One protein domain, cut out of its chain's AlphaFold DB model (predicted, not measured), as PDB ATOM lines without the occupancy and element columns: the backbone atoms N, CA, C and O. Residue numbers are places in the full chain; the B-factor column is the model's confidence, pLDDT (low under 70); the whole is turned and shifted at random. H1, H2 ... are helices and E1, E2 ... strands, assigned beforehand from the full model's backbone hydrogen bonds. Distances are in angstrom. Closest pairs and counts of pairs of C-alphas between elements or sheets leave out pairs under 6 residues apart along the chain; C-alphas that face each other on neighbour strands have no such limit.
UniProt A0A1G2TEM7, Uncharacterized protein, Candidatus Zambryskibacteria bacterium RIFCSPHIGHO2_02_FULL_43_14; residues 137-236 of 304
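Overview. This is residues 137 to 236 of the 304 residues of an uncharacterized protein of Candidatus Zambryskibacteria bacterium RIFCSPHIGHO2_02_FULL_43_14 (UniProt A0A1G2TEM7). A small hairpin, E1 and E2, packs with E1 on the last part of long helix H1 and with E2 on helix H2; H4 folds back beside H1's first half. Residues 184 to 190 stick out. The 100 printed residues, mostly helix, run H1, E1, E2, H2, H3, H4. They are only just compact, close to loose, with radius of gyration of the C-alphas 15.1 A and spans of 50, 29 and 20 A.

Arrangement. E1, residues 167 to 170, and E2, residues 176 to 179, form an antiparallel hairpin; N 168 and O 178, 2.9 A apart, are within hydrogen-bond range. The closest C-alphas of E2 and H2, residues 185 to 204, are Trp 178 and Val 195, 7.4 A. H1, residues 137 to 161, touches H4, residues 223 to 235, with residues 138 to 148 alone, closest at C-alphas Glu 145 and Ile 227, 5.9 A. H3, residues 217 to 221, only just touches H1, with 3 pairs of C-alphas within 8 A. Every O i to N i+4 pair is within hydrogen-bond range in H1, H3 and H4; in H2, 12 of 16.

Along the chain. H1 begins at C-alpha 137 (84.264, 162.922, 119.212), length 36.4 A. H4 ends at C-alpha 235 (91.337, 174.086, 121.312).

Size, cuts and confidence. The printed part has no cut. H2 to H3 is a long link. Residues 163 and 172 to 174 are under pLDDT 70.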
ATOM      1  N   TYR A 137      83.094 162.557 120.005       93.94
ATOM      2  CA  TYR A 137      84.264 162.922 119.212       93.94
ATOM      3  C   TYR A 137      85.330 163.612 120.071       93.94
ATOM      4  O   TYR A 137      86.491 163.201 120.079       93.94
ATOM      5  N   ARG A 138      84.948 164.598 120.895       93.88
ATOM      6  CA  ARG A 138      85.883 165.246 121.833       93.88
ATOM      7  C   ARG A 138      86.436 164.267 122.869       93.88
ATOM      8  O   ARG A 138      87.600 164.380 123.255       93.88
ATOM      9  N   ARG A 139      85.627 163.308 123.332       94.69
ATOM     10  CA  ARG A 139      86.081 162.236 124.232       94.69
ATOM     11  C   ARG A 139      87.086 161.319 123.536       94.69
ATOM     12  O   ARG A 139      88.117 161.022 124.131       94.69
ATOM     13  N   TYR A 140      86.814 160.928 122.294       94.69
ATOM     14  CA  TYR A 140      87.707 160.127 121.461       94.69
ATOM     15  C   TYR A 140      89.057 160.820 121.253       94.69
ATOM     16  O   TYR A 140      90.096 160.201 121.482       94.69
ATOM     17  N   LEU A 141      89.055 162.113 120.913       95.75
ATOM     18  CA  LEU A 141      90.269 162.921 120.776       95.75
ATOM     19  C   LEU A 141      91.111 162.906 122.061       95.75
ATOM     20  O   LEU A 141      92.280 162.530 122.022       95.75
ATOM     21  N   ARG A 142      90.505 163.227 123.213       96.25
ATOM     22  CA  ARG A 142      91.198 163.231 124.517       96.25
ATOM     23  C   ARG A 142      91.728 161.855 124.906       96.25
ATOM     24  O   ARG A 142      92.847 161.746 125.391       96.25
ATOM     25  N   HIS A 143      90.934 160.805 124.709       95.19
ATOM     26  CA  HIS A 143      91.355 159.441 125.021       95.19
ATOM     27  C   HIS A 143      92.535 159.012 124.141       95.19
ATOM     28  O   HIS A 143      93.489 158.407 124.624       95.19
ATOM     29  N   THR A 144      92.502 159.371 122.856       95.50
ATOM     30  CA  THR A 144      93.585 159.096 121.906       95.50
ATOM     31  C   THR A 144      94.865 159.827 122.304       95.50
ATOM     32  O   THR A 144      95.920 159.204 122.390       95.50
ATOM     33  N   GLU A 145      94.767 161.119 122.617       96.00
ATOM     34  CA  GLU A 145      95.876 161.938 123.112       96.00
ATOM     35  C   GLU A 145      96.496 161.349 124.392       96.00
ATOM     36  O   GLU A 145      97.712 161.176 124.476       96.00
ATOM     37  N   GLN A 146      95.660 160.985 125.372       96.69
ATOM     38  CA  GLN A 146      96.093 160.381 126.635       96.69
ATOM     39  C   GLN A 146      96.763 159.025 126.428       96.69
ATOM     40  O   GLN A 146      97.807 158.773 127.028       96.69
ATOM     41  N   ARG A 147      96.206 158.169 125.564       96.12
ATOM     42  CA  ARG A 147      96.805 156.875 125.217       96.12
ATOM     43  C   ARG A 147      98.192 157.060 124.610       96.12
ATOM     44  O   ARG A 147      99.120 156.376 125.029       96.12
ATOM     45  N   ILE A 148      98.344 157.994 123.666       96.00
ATOM     46  CA  ILE A 148      99.642 158.250 123.032       96.00
ATOM     47  C   ILE A 148     100.643 158.787 124.056       96.00
ATOM     48  O   ILE A 148     101.751 158.266 124.137       96.00
ATOM     49  N   LYS A 149     100.252 159.762 124.886       96.00
ATOM     50  CA  LYS A 149     101.112 160.300 125.954       96.00
ATOM     51  C   LYS A 149     101.556 159.218 126.942       96.00
ATOM     52  O   LYS A 149     102.748 159.087 127.182       96.00
ATOM     53  N   ALA A 150     100.636 158.379 127.417       96.44
ATOM     54  CA  ALA A 150     100.964 157.265 128.306       96.44
ATOM     55  C   ALA A 150     101.899 156.235 127.644       96.44
ATOM     56  O   ALA A 150     102.790 155.690 128.297       96.44
ATOM     57  N   GLY A 151     101.722 155.978 126.343       95.31
ATOM     58  CA  GLY A 151     102.636 155.144 125.564       95.31
ATOM     59  C   GLY A 151     104.044 155.735 125.495       95.31
ATOM     60  O   GLY A 151     105.013 155.020 125.732       95.31
ATOM     61  N   LEU A 152     104.164 157.045 125.250       94.69
ATOM     62  CA  LEU A 152     105.448 157.755 125.267       94.69
ATOM     63  C   LEU A 152     106.118 157.708 126.647       94.69
ATOM     64  O   LEU A 152     107.312 157.423 126.723       94.69
ATOM     65  N   ASP A 153     105.356 157.902 127.725       94.75
ATOM     66  CA  ASP A 153     105.877 157.841 129.094       94.75
ATOM     67  C   ASP A 153     106.468 156.456 129.410       94.75
ATOM     68  O   ASP A 153     107.551 156.361 129.989       94.75
ATOM     69  N   LYS A 154     105.823 155.369 128.962       94.69
ATOM     70  CA  LYS A 154     106.363 154.004 129.103       94.69
ATOM     71  C   LYS A 154     107.676 153.803 128.343       94.69
ATOM     72  O   LYS A 154     108.581 153.142 128.859       94.69
ATOM     73  N   VAL A 155     107.793 154.354 127.131       93.75
ATOM     74  CA  VAL A 155     109.044 154.305 126.350       93.75
ATOM     75  C   VAL A 155     110.162 155.025 127.112       93.75
ATOM     76  O   VAL A 155     111.248 154.468 127.291       93.75
ATOM     77  N   ASP A 156     109.876 156.219 127.636       91.81
ATOM     78  CA  ASP A 156     110.817 157.007 128.437       91.81
ATOM     79  C   ASP A 156     111.223 156.296 129.735       91.81
ATOM     80  O   ASP A 156     112.396 156.299 130.114       91.81
ATOM     81  N   GLU A 157     110.276 155.672 130.436       92.44
ATOM     82  CA  GLU A 157     110.557 154.888 131.639       92.44
ATOM     83  C   GLU A 157     111.472 153.700 131.351       92.44
ATOM     84  O   GLU A 157     112.379 153.424 132.141       92.44
ATOM     85  N   LYS A 158     111.271 153.009 130.223       91.06
ATOM     86  CA  LYS A 158     112.126 151.887 129.831       91.06
ATOM     87  C   LYS A 158     113.549 152.349 129.524       91.06
ATOM     88  O   LYS A 158     114.496 151.776 130.058       91.06
ATOM     89  N   LEU A 159     113.708 153.436 128.769       90.06
ATOM     90  CA  LEU A 159     115.024 154.036 128.505       90.06
ATOM     91  C   LEU A 159     115.728 154.482 129.795       90.06
ATOM     92  O   LEU A 159     116.924 154.262 129.961       90.06
ATOM     93  N   LYS A 160     114.986 155.040 130.760       88.88
ATOM     94  CA  LYS A 160     115.528 155.445 132.071       88.88
ATOM     95  C   LYS A 160     115.922 154.279 132.974       88.88
ATOM     96  O   LYS A 160     116.674 154.516 133.919       88.88
ATOM     97  N   LYS A 161     115.396 153.070 132.766       88.12
ATOM     98  CA  LYS A 161     115.832 151.866 133.497       88.12
ATOM     99  C   LYS A 161     117.151 151.340 132.934       88.12
ATOM    100  O   LYS A 161     118.020 150.949 133.703       88.12
ATOM    101  N   GLU A 162     117.335 151.453 131.623       82.62
ATOM    102  CA  GLU A 162     118.534 151.044 130.885       82.62
ATOM    103  C   GLU A 162     119.559 152.192 130.762       82.62
ATOM    104  O   GLU A 162     120.055 152.481 129.671       82.62
ATOM    105  N   LYS A 163     119.865 152.890 131.871       64.19
ATOM    106  CA  LYS A 163     120.673 154.137 131.865       64.19
ATOM    107  C   LYS A 163     122.045 154.006 131.202       64.19
ATOM    108  O   LYS A 163     122.541 154.991 130.667       64.19
ATOM    109  N   ASP A 164     122.621 152.809 131.212       70.75
ATOM    110  CA  ASP A 164     123.952 152.536 130.663       70.75
ATOM    111  C   ASP A 164     123.918 152.116 129.181       70.75
ATOM    112  O   ASP A 164     124.955 151.822 128.591       70.75
ATOM    113  N   SER A 165     122.738 152.101 128.549       76.12
ATOM    114  CA  SER A 165     122.582 151.692 127.145       76.12
ATOM    115  C   SER A 165     123.047 152.745 126.133       76.12
ATOM    116  O   SER A 165     123.256 152.401 124.975       76.12
ATOM    117  N   GLY A 166     123.186 154.020 126.521       81.88
ATOM    118  CA  GLY A 166     123.500 155.121 125.592       81.88
ATOM    119  C   GLY A 166     122.379 155.449 124.589       81.88
ATOM    120  O   GLY A 166     122.593 156.209 123.640       81.88
ATOM    121  N   LEU A 167     121.187 154.872 124.777       88.19
ATOM    122  CA  LEU A 167     120.014 155.093 123.938       88.19
ATOM    123  C   LEU A 167     119.226 156.324 124.381       88.19
ATOM    124  O   LEU A 167     119.103 156.626 125.568       88.19
ATOM    125  N   HIS A 168     118.636 157.013 123.413       88.56
ATOM    126  CA  HIS A 168     117.764 158.158 123.636       88.56
ATOM    127  C   HIS A 168     116.682 158.223 122.554       88.56
ATOM    128  O   HIS A 168     116.752 157.535 121.532       88.56
ATOM    129  N   ILE A 169     115.674 159.066 122.785       87.94
ATOM    130  CA  ILE A 169     114.692 159.405 121.756       87.94
ATOM    131  C   ILE A 169     115.273 160.513 120.880       87.94
ATOM    132  O   ILE A 169     115.477 161.639 121.338       87.94
ATOM    133  N   ASN A 170     115.512 160.198 119.614       84.81
ATOM    134  CA  ASN A 170     115.843 161.171 118.585       84.81
ATOM    135  C   ASN A 170     114.544 161.778 118.031       84.81
ATOM    136  O   ASN A 170     113.650 161.036 117.634       84.81
ATOM    137  N   ASN A 171     114.445 163.113 118.018       78.69
ATOM    138  CA  ASN A 171     113.270 163.871 117.562       78.69
ATOM    139  C   ASN A 171     113.511 164.646 116.245       78.69
ATOM    140  O   ASN A 171     112.740 165.552 115.945       78.69
ATOM    141  N   ASN A 172     114.583 164.367 115.493       68.69
ATOM    142  CA  ASN A 172     114.975 165.199 114.346       68.69
ATOM    143  C   ASN A 172     113.943 165.203 113.203       68.69
ATOM    144  O   ASN A 172     113.407 166.255 112.866       68.69
ATOM    145  N   GLU A 173     113.694 164.044 112.589       61.50
ATOM    146  CA  GLU A 173     112.779 163.919 111.438       61.50
ATOM    147  C   GLU A 173     111.557 163.059 111.764       61.50
ATOM    148  O   GLU A 173     110.441 163.432 111.425       61.50
ATOM    149  N   CYS A 174     111.773 161.955 112.481       68.56
ATOM    150  CA  CYS A 174     110.746 161.110 113.080       68.56
ATOM    151  C   CYS A 174     111.223 160.713 114.477       68.56
ATOM    152  O   CYS A 174     112.432 160.526 114.680       68.56
ATOM    153  N   LYS A 175     110.298 160.526 115.427       84.12
ATOM    154  CA  LYS A 175     110.691 159.967 116.725       84.12
ATOM    155  C   LYS A 175     111.286 158.584 116.528       84.12
ATOM    156  O   LYS A 175     110.684 157.745 115.876       84.12
ATOM    157  N   SER A 176     112.452 158.324 117.092       89.50
ATOM    158  CA  SER A 176     113.086 157.007 117.032       89.50
ATOM    159  C   SER A 176     113.913 156.764 118.283       89.50
ATOM    160  O   SER A 176     114.376 157.705 118.919       89.50
ATOM    161  N   ILE A 177     114.081 155.497 118.653       90.56
ATOM    162  CA  ILE A 177     114.999 155.092 119.718       90.56
ATOM    163  C   ILE A 177     116.330 154.759 119.057       90.56
ATOM    164  O   ILE A 177     116.381 153.842 118.234       90.56
ATOM    165  N   TRP A 178     117.386 155.504 119.389       91.31
ATOM    166  CA  TRP A 178     118.718 155.262 118.836       91.31
ATOM    167  C   TRP A 178     119.849 155.739 119.751       91.31
ATOM    168  O   TRP A 178     119.623 156.424 120.748       91.31
ATOM    169  N   TYR A 179     121.080 155.358 119.416       85.88
ATOM    170  CA  TYR A 179     122.290 155.830 120.091       85.88
ATOM    171  C   TYR A 179     122.608 157.269 119.676       85.88
ATOM    172  O   TYR A 179     122.374 157.653 118.530       85.88
ATOM    173  N   SER A 180     123.132 158.072 120.606       79.62
ATOM    174  CA  SER A 180     123.522 159.471 120.345       79.62
ATOM    175  C   SER A 180     124.836 159.608 119.590       79.62
ATOM    176  O   SER A 180     125.087 160.638 118.972       79.62
ATOM    177  N   GLU A 181     125.679 158.586 119.663       82.00
ATOM    178  CA  GLU A 181     126.999 158.572 119.046       82.00
ATOM    179  C   GLU A 181     126.950 157.931 117.660       82.00
ATOM    180  O   GLU A 181     126.156 157.024 117.399       82.00
ATOM    181  N   GLU A 182     127.830 158.393 116.772       81.12
ATOM    182  CA  GLU A 182     128.020 157.780 115.465       81.12
ATOM    183  C   GLU A 182     128.549 156.352 115.648       81.12
ATOM    184  O   GLU A 182     129.564 156.113 116.306       81.12
ATOM    185  N   ILE A 183     127.819 155.379 115.104       83.69
ATOM    186  CA  ILE A 183     128.129 153.964 115.285       83.69
ATOM    187  C   ILE A 183     129.050 153.514 114.147       83.69
ATOM    188  O   ILE A 183     128.686 153.690 112.981       83.69
ATOM    189  N   PRO A 184     130.193 152.870 114.443       87.12
ATOM    190  CA  PRO A 184     131.014 152.245 113.415       87.12
ATOM    191  C   PRO A 184     130.199 151.240 112.593       87.12
ATOM    192  O   PRO A 184     129.471 150.424 113.151       87.12
ATOM    193  N   GLU A 185     130.374 151.223 111.271       88.00
ATOM    194  CA  GLU A 185     129.601 150.356 110.361       88.00
ATOM    195  C   GLU A 185     129.607 148.873 110.782       88.00
ATOM    196  O   GLU A 185     128.595 148.178 110.690       88.00
ATOM    197  N   LYS A 186     130.732 148.402 111.335       89.62
ATOM    198  CA  LYS A 186     130.899 147.028 111.835       89.62
ATOM    199  C   LYS A 186     130.004 146.687 113.034       89.62
ATOM    200  O   LYS A 186     129.673 145.520 113.207       89.62
ATOM    201  N   GLU A 187     129.625 147.677 113.838       89.56
ATOM    202  CA  GLU A 187     128.785 147.524 115.036       89.56
ATOM    203  C   GLU A 187     127.311 147.859 114.771       89.56
ATOM    204  O   GLU A 187     126.442 147.523 115.576       89.56
ATOM    205  N   TYR A 188     127.004 148.508 113.641       88.88
ATOM    206  CA  TYR A 188     125.657 148.991 113.330       88.88
ATOM    207  C   TYR A 188     124.612 147.877 113.392       88.88
ATOM    208  O   TYR A 188     123.555 148.051 113.992       88.88
ATOM    209  N   LYS A 189     124.918 146.716 112.801       91.44
ATOM    210  CA  LYS A 189     123.993 145.578 112.764       91.44
ATOM    211  C   LYS A 189     123.686 145.041 114.162       91.44
ATOM    212  O   LYS A 189     122.524 144.831 114.483       91.44
ATOM    213  N   GLU A 190     124.711 144.866 114.992       91.19
ATOM    214  CA  GLU A 190     124.556 144.377 116.366       91.19
ATOM    215  C   GLU A 190     123.733 145.356 117.213       91.19
ATOM    216  O   GLU A 190     122.792 144.958 117.898       91.19
ATOM    217  N   LYS A 191     124.021 146.657 117.101       90.69
ATOM    218  CA  LYS A 191     123.263 147.707 117.790       90.69
ATOM    219  C   LYS A 191     121.820 147.814 117.288       90.69
ATOM    220  O   LYS A 191     120.911 147.967 118.101       90.69
ATOM    221  N   ALA A 192     121.580 147.672 115.985       91.19
ATOM    222  CA  ALA A 192     120.231 147.635 115.421       91.19
ATOM    223  C   ALA A 192     119.423 146.440 115.950       91.19
ATOM    224  O   ALA A 192     118.290 146.613 116.395       91.19
ATOM    225  N   GLU A 193     120.020 145.244 115.962       93.31
ATOM    226  CA  GLU A 193     119.400 144.034 116.518       93.31
ATOM    227  C   GLU A 193     119.127 144.177 118.022       93.31
ATOM    228  O   GLU A 193     118.067 143.763 118.499       93.31
ATOM    229  N   TYR A 194     120.037 144.811 118.768       92.12
ATOM    230  CA  TYR A 194     119.841 145.110 120.184       92.12
ATOM    231  C   TYR A 194     118.638 146.034 120.412       92.12
ATOM    232  O   TYR A 194     117.784 145.719 121.244       92.12
ATOM    233  N   VAL A 195     118.533 147.147 119.678       92.50
ATOM    234  CA  VAL A 195     117.403 148.083 119.818       92.50
ATOM    235  C   VAL A 195     116.093 147.413 119.412       92.50
ATOM    236  O   VAL A 195     115.092 147.547 120.116       92.50
ATOM    237  N   GLU A 196     116.089 146.643 118.323       93.38
ATOM    238  CA  GLU A 196     114.891 145.932 117.877       93.38
ATOM    239  C   GLU A 196     114.402 144.945 118.943       93.38
ATOM    240  O   GLU A 196     113.254 145.019 119.375       93.38
ATOM    241  N   LYS A 197     115.294 144.089 119.450       92.25
ATOM    242  CA  LYS A 197     114.945 143.036 120.410       92.25
ATOM    243  C   LYS A 197     114.582 143.567 121.796       92.25
ATOM    244  O   LYS A 197     113.690 143.015 122.436       92.25
ATOM    245  N   ASN A 198     115.289 144.583 122.290       90.62
ATOM    246  CA  ASN A 198     115.126 145.047 123.671       90.62
ATOM    247  C   ASN A 198     114.135 146.205 123.797       90.62
ATOM    248  O   ASN A 198     113.557 146.379 124.868       90.62
ATOM    249  N   PHE A 199     113.893 146.966 122.724       91.94
ATOM    250  CA  PHE A 199     113.003 148.128 122.751       91.94
ATOM    251  C   PHE A 199     111.849 147.999 121.768       91.94
ATOM    252  O   PHE A 199     110.709 148.002 122.225       91.94
ATOM    253  N   TYR A 200     112.094 147.846 120.461       92.38
ATOM    254  CA  TYR A 200     110.989 147.916 119.499       92.38
ATOM    255  C   TYR A 200     109.997 146.755 119.638       92.38
ATOM    256  O   TYR A 200     108.803 147.002 119.797       92.38
ATOM    257  N   THR A 201     110.468 145.505 119.631       91.88
ATOM    258  CA  THR A 201     109.589 144.337 119.782       91.88
ATOM    259  C   THR A 201     108.834 144.370 121.115       91.88
ATOM    260  O   THR A 201     107.611 144.253 121.089       91.88
ATOM    261  N   PRO A 202     109.473 144.610 122.279       92.69
ATOM    262  CA  PRO A 202     108.733 144.621 123.537       92.69
ATOM    263  C   PRO A 202     107.762 145.803 123.688       92.69
ATOM    264  O   PRO A 202     106.702 145.661 124.280       92.69
ATOM    265  N   LEU A 203     108.104 146.990 123.175       93.62
ATOM    266  CA  LEU A 203     107.277 148.183 123.389       93.62
ATOM    267  C   LEU A 203     106.154 148.339 122.365       93.62
ATOM    268  O   LEU A 203     105.153 148.980 122.687       93.62
ATOM    269  N   PHE A 204     106.290 147.800 121.151       93.88
ATOM    270  CA  PHE A 204     105.357 148.097 120.056       93.88
ATOM    271  C   PHE A 204     104.691 146.867 119.430       93.88
ATOM    272  O   PHE A 204     103.807 147.044 118.593       93.88
ATOM    273  N   ASP A 205     105.055 145.646 119.833       89.62
ATOM    274  CA  ASP A 205     104.332 144.440 119.421       89.62
ATOM    275  C   ASP A 205     103.212 144.103 120.416       89.62
ATOM    276  O   ASP A 205     103.447 143.549 121.491       89.62
ATOM    277  N   GLU A 206     101.976 144.428 120.030       86.81
ATOM    278  CA  GLU A 206     100.769 144.168 120.826       86.81
ATOM    279  C   GLU A 206     100.554 142.672 121.115       86.81
ATOM    280  O   GLU A 206      99.986 142.311 122.145       86.81
ATOM    281  N   LYS A 207     100.989 141.781 120.215       87.44
ATOM    282  CA  LYS A 207     100.716 140.339 120.325       87.44
ATOM    283  C   LYS A 207     101.790 139.599 121.102       87.44
ATOM    284  O   LYS A 207     101.492 138.573 121.708       87.44
ATOM    285  N   LEU A 208     103.033 140.064 121.014       80.06
ATOM    286  CA  LEU A 208     104.191 139.332 121.517       80.06
ATOM    287  C   LEU A 208     104.715 139.843 122.860       80.06
ATOM    288  O   LEU A 208     105.564 139.167 123.442       80.06
ATOM    289  N   SER A 209     104.244 140.990 123.366       85.56
ATOM    290  CA  SER A 209     104.815 141.574 124.580       85.56
ATOM    291  C   SER A 209     103.809 142.013 125.640       85.56
ATOM    292  O   SER A 209     102.924 142.828 125.401       85.56
ATOM    293  N   GLU A 210     104.042 141.557 126.872       87.25
ATOM    294  CA  GLU A 210     103.398 142.090 128.080       87.25
ATOM    295  C   GLU A 210     103.853 143.527 128.400       87.25
ATOM    296  O   GLU A 210     103.173 144.251 129.126       87.25
ATOM    297  N   GLU A 211     104.984 143.966 127.837       90.00
ATOM    298  CA  GLU A 211     105.531 145.318 127.999       90.00
ATOM    299  C   GLU A 211     104.976 146.320 126.977       90.00
ATOM    300  O   GLU A 211     105.436 147.465 126.922       90.00
ATOM    301  N   TYR A 212     103.975 145.912 126.189       93.31
ATOM    302  CA  TYR A 212     103.393 146.743 125.149       93.31
ATOM    303  C   TYR A 212     103.005 148.133 125.680       93.31
ATOM    304  O   TYR A 212     102.323 148.318 126.704       93.31
ATOM    305  N   SER A 213     103.463 149.153 124.960       93.38
ATOM    306  CA  SER A 213     103.314 150.550 125.355       93.38
ATOM    307  C   SER A 213     101.871 151.045 125.228       93.38
ATOM    308  O   SER A 213     101.490 151.982 125.925       93.38
ATOM    309  N   GLY A 214     101.031 150.382 124.426       92.06
ATOM    310  CA  GLY A 214      99.676 150.847 124.107       92.06
ATOM    311  C   GLY A 214      99.599 151.691 122.829       92.06
ATOM    312  O   GLY A 214      98.521 152.196 122.502       92.06
ATOM    313  N   ILE A 215     100.723 151.855 122.124       94.19
ATOM    314  CA  ILE A 215     100.824 152.527 120.825       94.19
ATOM    315  C   ILE A 215     101.598 151.667 119.825       94.19
ATOM    316  O   ILE A 215     102.466 150.885 120.211       94.19
ATOM    317  N   SER A 216     101.287 151.798 118.534       92.62
ATOM    318  CA  SER A 216     102.080 151.159 117.476       92.62
ATOM    319  C   SER A 216     103.425 151.871 117.271       92.62
ATOM    320  O   SER A 216     103.623 153.012 117.700       92.62
ATOM    321  N   ARG A 217     104.357 151.215 116.572       92.31
ATOM    322  CA  ARG A 217     105.653 151.808 116.206       92.31
ATOM    323  C   ARG A 217     105.472 153.049 115.329       92.31
ATOM    324  O   ARG A 217     106.151 154.053 115.513       92.31
ATOM    325  N   GLU A 218     104.527 153.000 114.402       91.62
ATOM    326  CA  GLU A 218     104.176 154.111 113.522       91.62
ATOM    327  C   GLU A 218     103.525 155.258 114.305       91.62
ATOM    328  O   GLU A 218     103.800 156.424 114.036       91.62
ATOM    329  N   GLU A 219     102.687 154.954 115.304       93.12
ATOM    330  CA  GLU A 219     102.135 155.979 116.197       93.12
ATOM    331  C   GLU A 219     103.218 156.638 117.045       93.12
ATOM    332  O   GLU A 219     103.152 157.841 117.274       93.12
ATOM    333  N   PHE A 220     104.229 155.884 117.484       93.94
ATOM    334  CA  PHE A 220     105.391 156.449 118.162       93.94
ATOM    335  C   PHE A 220     106.128 157.443 117.256       93.94
ATOM    336  O   PHE A 220     106.358 158.583 117.672       93.94
ATOM    337  N   TYR A 221     106.413 157.039 116.013       90.94
ATOM    338  CA  TYR A 221     107.112 157.851 115.012       90.94
ATOM    339  C   TYR A 221     106.398 159.173 114.719       90.94
ATOM    340  O   TYR A 221     107.051 160.216 114.741       90.94
ATOM    341  N   SER A 222     105.075 159.125 114.534       89.31
ATOM    342  CA  SER A 222     104.222 160.278 114.196       89.31
ATOM    343  C   SER A 222     103.569 160.949 115.417       89.31
ATOM    344  O   SER A 222     102.647 161.758 115.283       89.31
ATOM    345  N   SER A 223     103.965 160.575 116.641       92.06
ATOM    346  CA  SER A 223     103.244 160.970 117.865       92.06
ATOM    347  C   SER A 223     103.192 162.482 118.074       92.06
ATOM    348  O   SER A 223     102.199 162.999 118.587       92.06
ATOM    349  N   PHE A 224     104.252 163.195 117.687       90.06
ATOM    350  CA  PHE A 224     104.326 164.644 117.832       90.06
ATOM    351  C   PHE A 224     103.276 165.337 116.963       90.06
ATOM    352  O   PHE A 224     102.528 166.185 117.451       90.06
ATOM    353  N   GLU A 225     103.183 164.949 115.694       88.38
ATOM    354  CA  GLU A 225     102.243 165.527 114.749       88.38
ATOM    355  C   GLU A 225     100.796 165.177 115.101       88.38
ATOM    356  O   GLU A 225      99.936 166.059 115.075       88.38
ATOM    357  N   ILE A 226     100.538 163.925 115.503       92.00
ATOM    358  CA  ILE A 226      99.202 163.476 115.917       92.00
ATOM    359  C   ILE A 226      98.717 164.291 117.119       92.00
ATOM    360  O   ILE A 226      97.616 164.840 117.080       92.00
ATOM    361  N   ILE A 227      99.534 164.413 118.174       93.00
ATOM    362  CA  ILE A 227      99.164 165.174 119.378       93.00
ATOM    363  C   ILE A 227      98.946 166.646 119.028       93.00
ATOM    364  O   ILE A 227      97.917 167.206 119.393       93.00
ATOM    365  N   LYS A 228      99.855 167.260 118.257       90.12
ATOM    366  CA  LYS A 228      99.720 168.658 117.825       90.12
ATOM    367  C   LYS A 228      98.411 168.896 117.065       90.12
ATOM    368  O   LYS A 228      97.763 169.926 117.258       90.12
ATOM    369  N   HIS A 229      98.018 167.958 116.206       90.25
ATOM    370  CA  HIS A 229      96.774 168.045 115.450       90.25
ATOM    371  C   HIS A 229      95.539 167.871 116.348       90.25
ATOM    372  O   HIS A 229      94.589 168.645 116.242       90.25
ATOM    373  N   ILE A 230      95.563 166.910 117.276       94.19
ATOM    374  CA  ILE A 230      94.489 166.723 118.262       94.19
ATOM    375  C   ILE A 230      94.330 167.972 119.140       94.19
ATOM    376  O   ILE A 230      93.208 168.445 119.325       94.19
ATOM    377  N   ASP A 231      95.431 168.548 119.623       92.06
ATOM    378  CA  ASP A 231      95.424 169.770 120.429       92.06
ATOM    379  C   ASP A 231      94.803 170.943 119.663       92.06
ATOM    380  O   ASP A 231      94.006 171.699 120.222       92.06
ATOM    381  N   TYR A 232      95.123 171.090 118.373       89.50
ATOM    382  CA  TYR A 232      94.486 172.086 117.510       89.50
ATOM    383  C   TYR A 232      92.963 171.889 117.457       89.50
ATOM    384  O   TYR A 232      92.216 172.839 117.700       89.50
ATOM    385  N   LEU A 233      92.498 170.662 117.208       90.19
ATOM    386  CA  LEU A 233      91.070 170.342 117.115       90.19
ATOM    387  C   LEU A 233      90.334 170.551 118.447       90.19
ATOM    388  O   LEU A 233      89.222 171.075 118.465       90.19
ATOM    389  N   LEU A 234      90.953 170.193 119.574       91.00
ATOM    390  CA  LEU A 234      90.370 170.375 120.906       91.00
ATOM    391  C   LEU A 234      90.289 171.851 121.323       91.00
ATOM    392  O   LEU A 234      89.331 172.238 121.998       91.00
ATOM    393  N   ASN A 235      91.274 172.667 120.945       87.50
ATOM    394  CA  ASN A 235      91.337 174.086 121.312       87.50
ATOM    395  C   ASN A 235      90.615 175.005 120.327       87.50
ATOM    396  O   ASN A 235      90.406 176.188 120.619       87.50
ATOM    397  N   LYS A 236      90.213 174.482 119.168       81.44
ATOM    398  CA  LYS A 236      89.378 175.210 118.230       81.44
ATOM    399  C   LYS A 236      88.074 175.598 118.924       81.44
ATOM    400  O   LYS A 236      87.323 174.750 119.409       81.44
TER     401      LYS A 236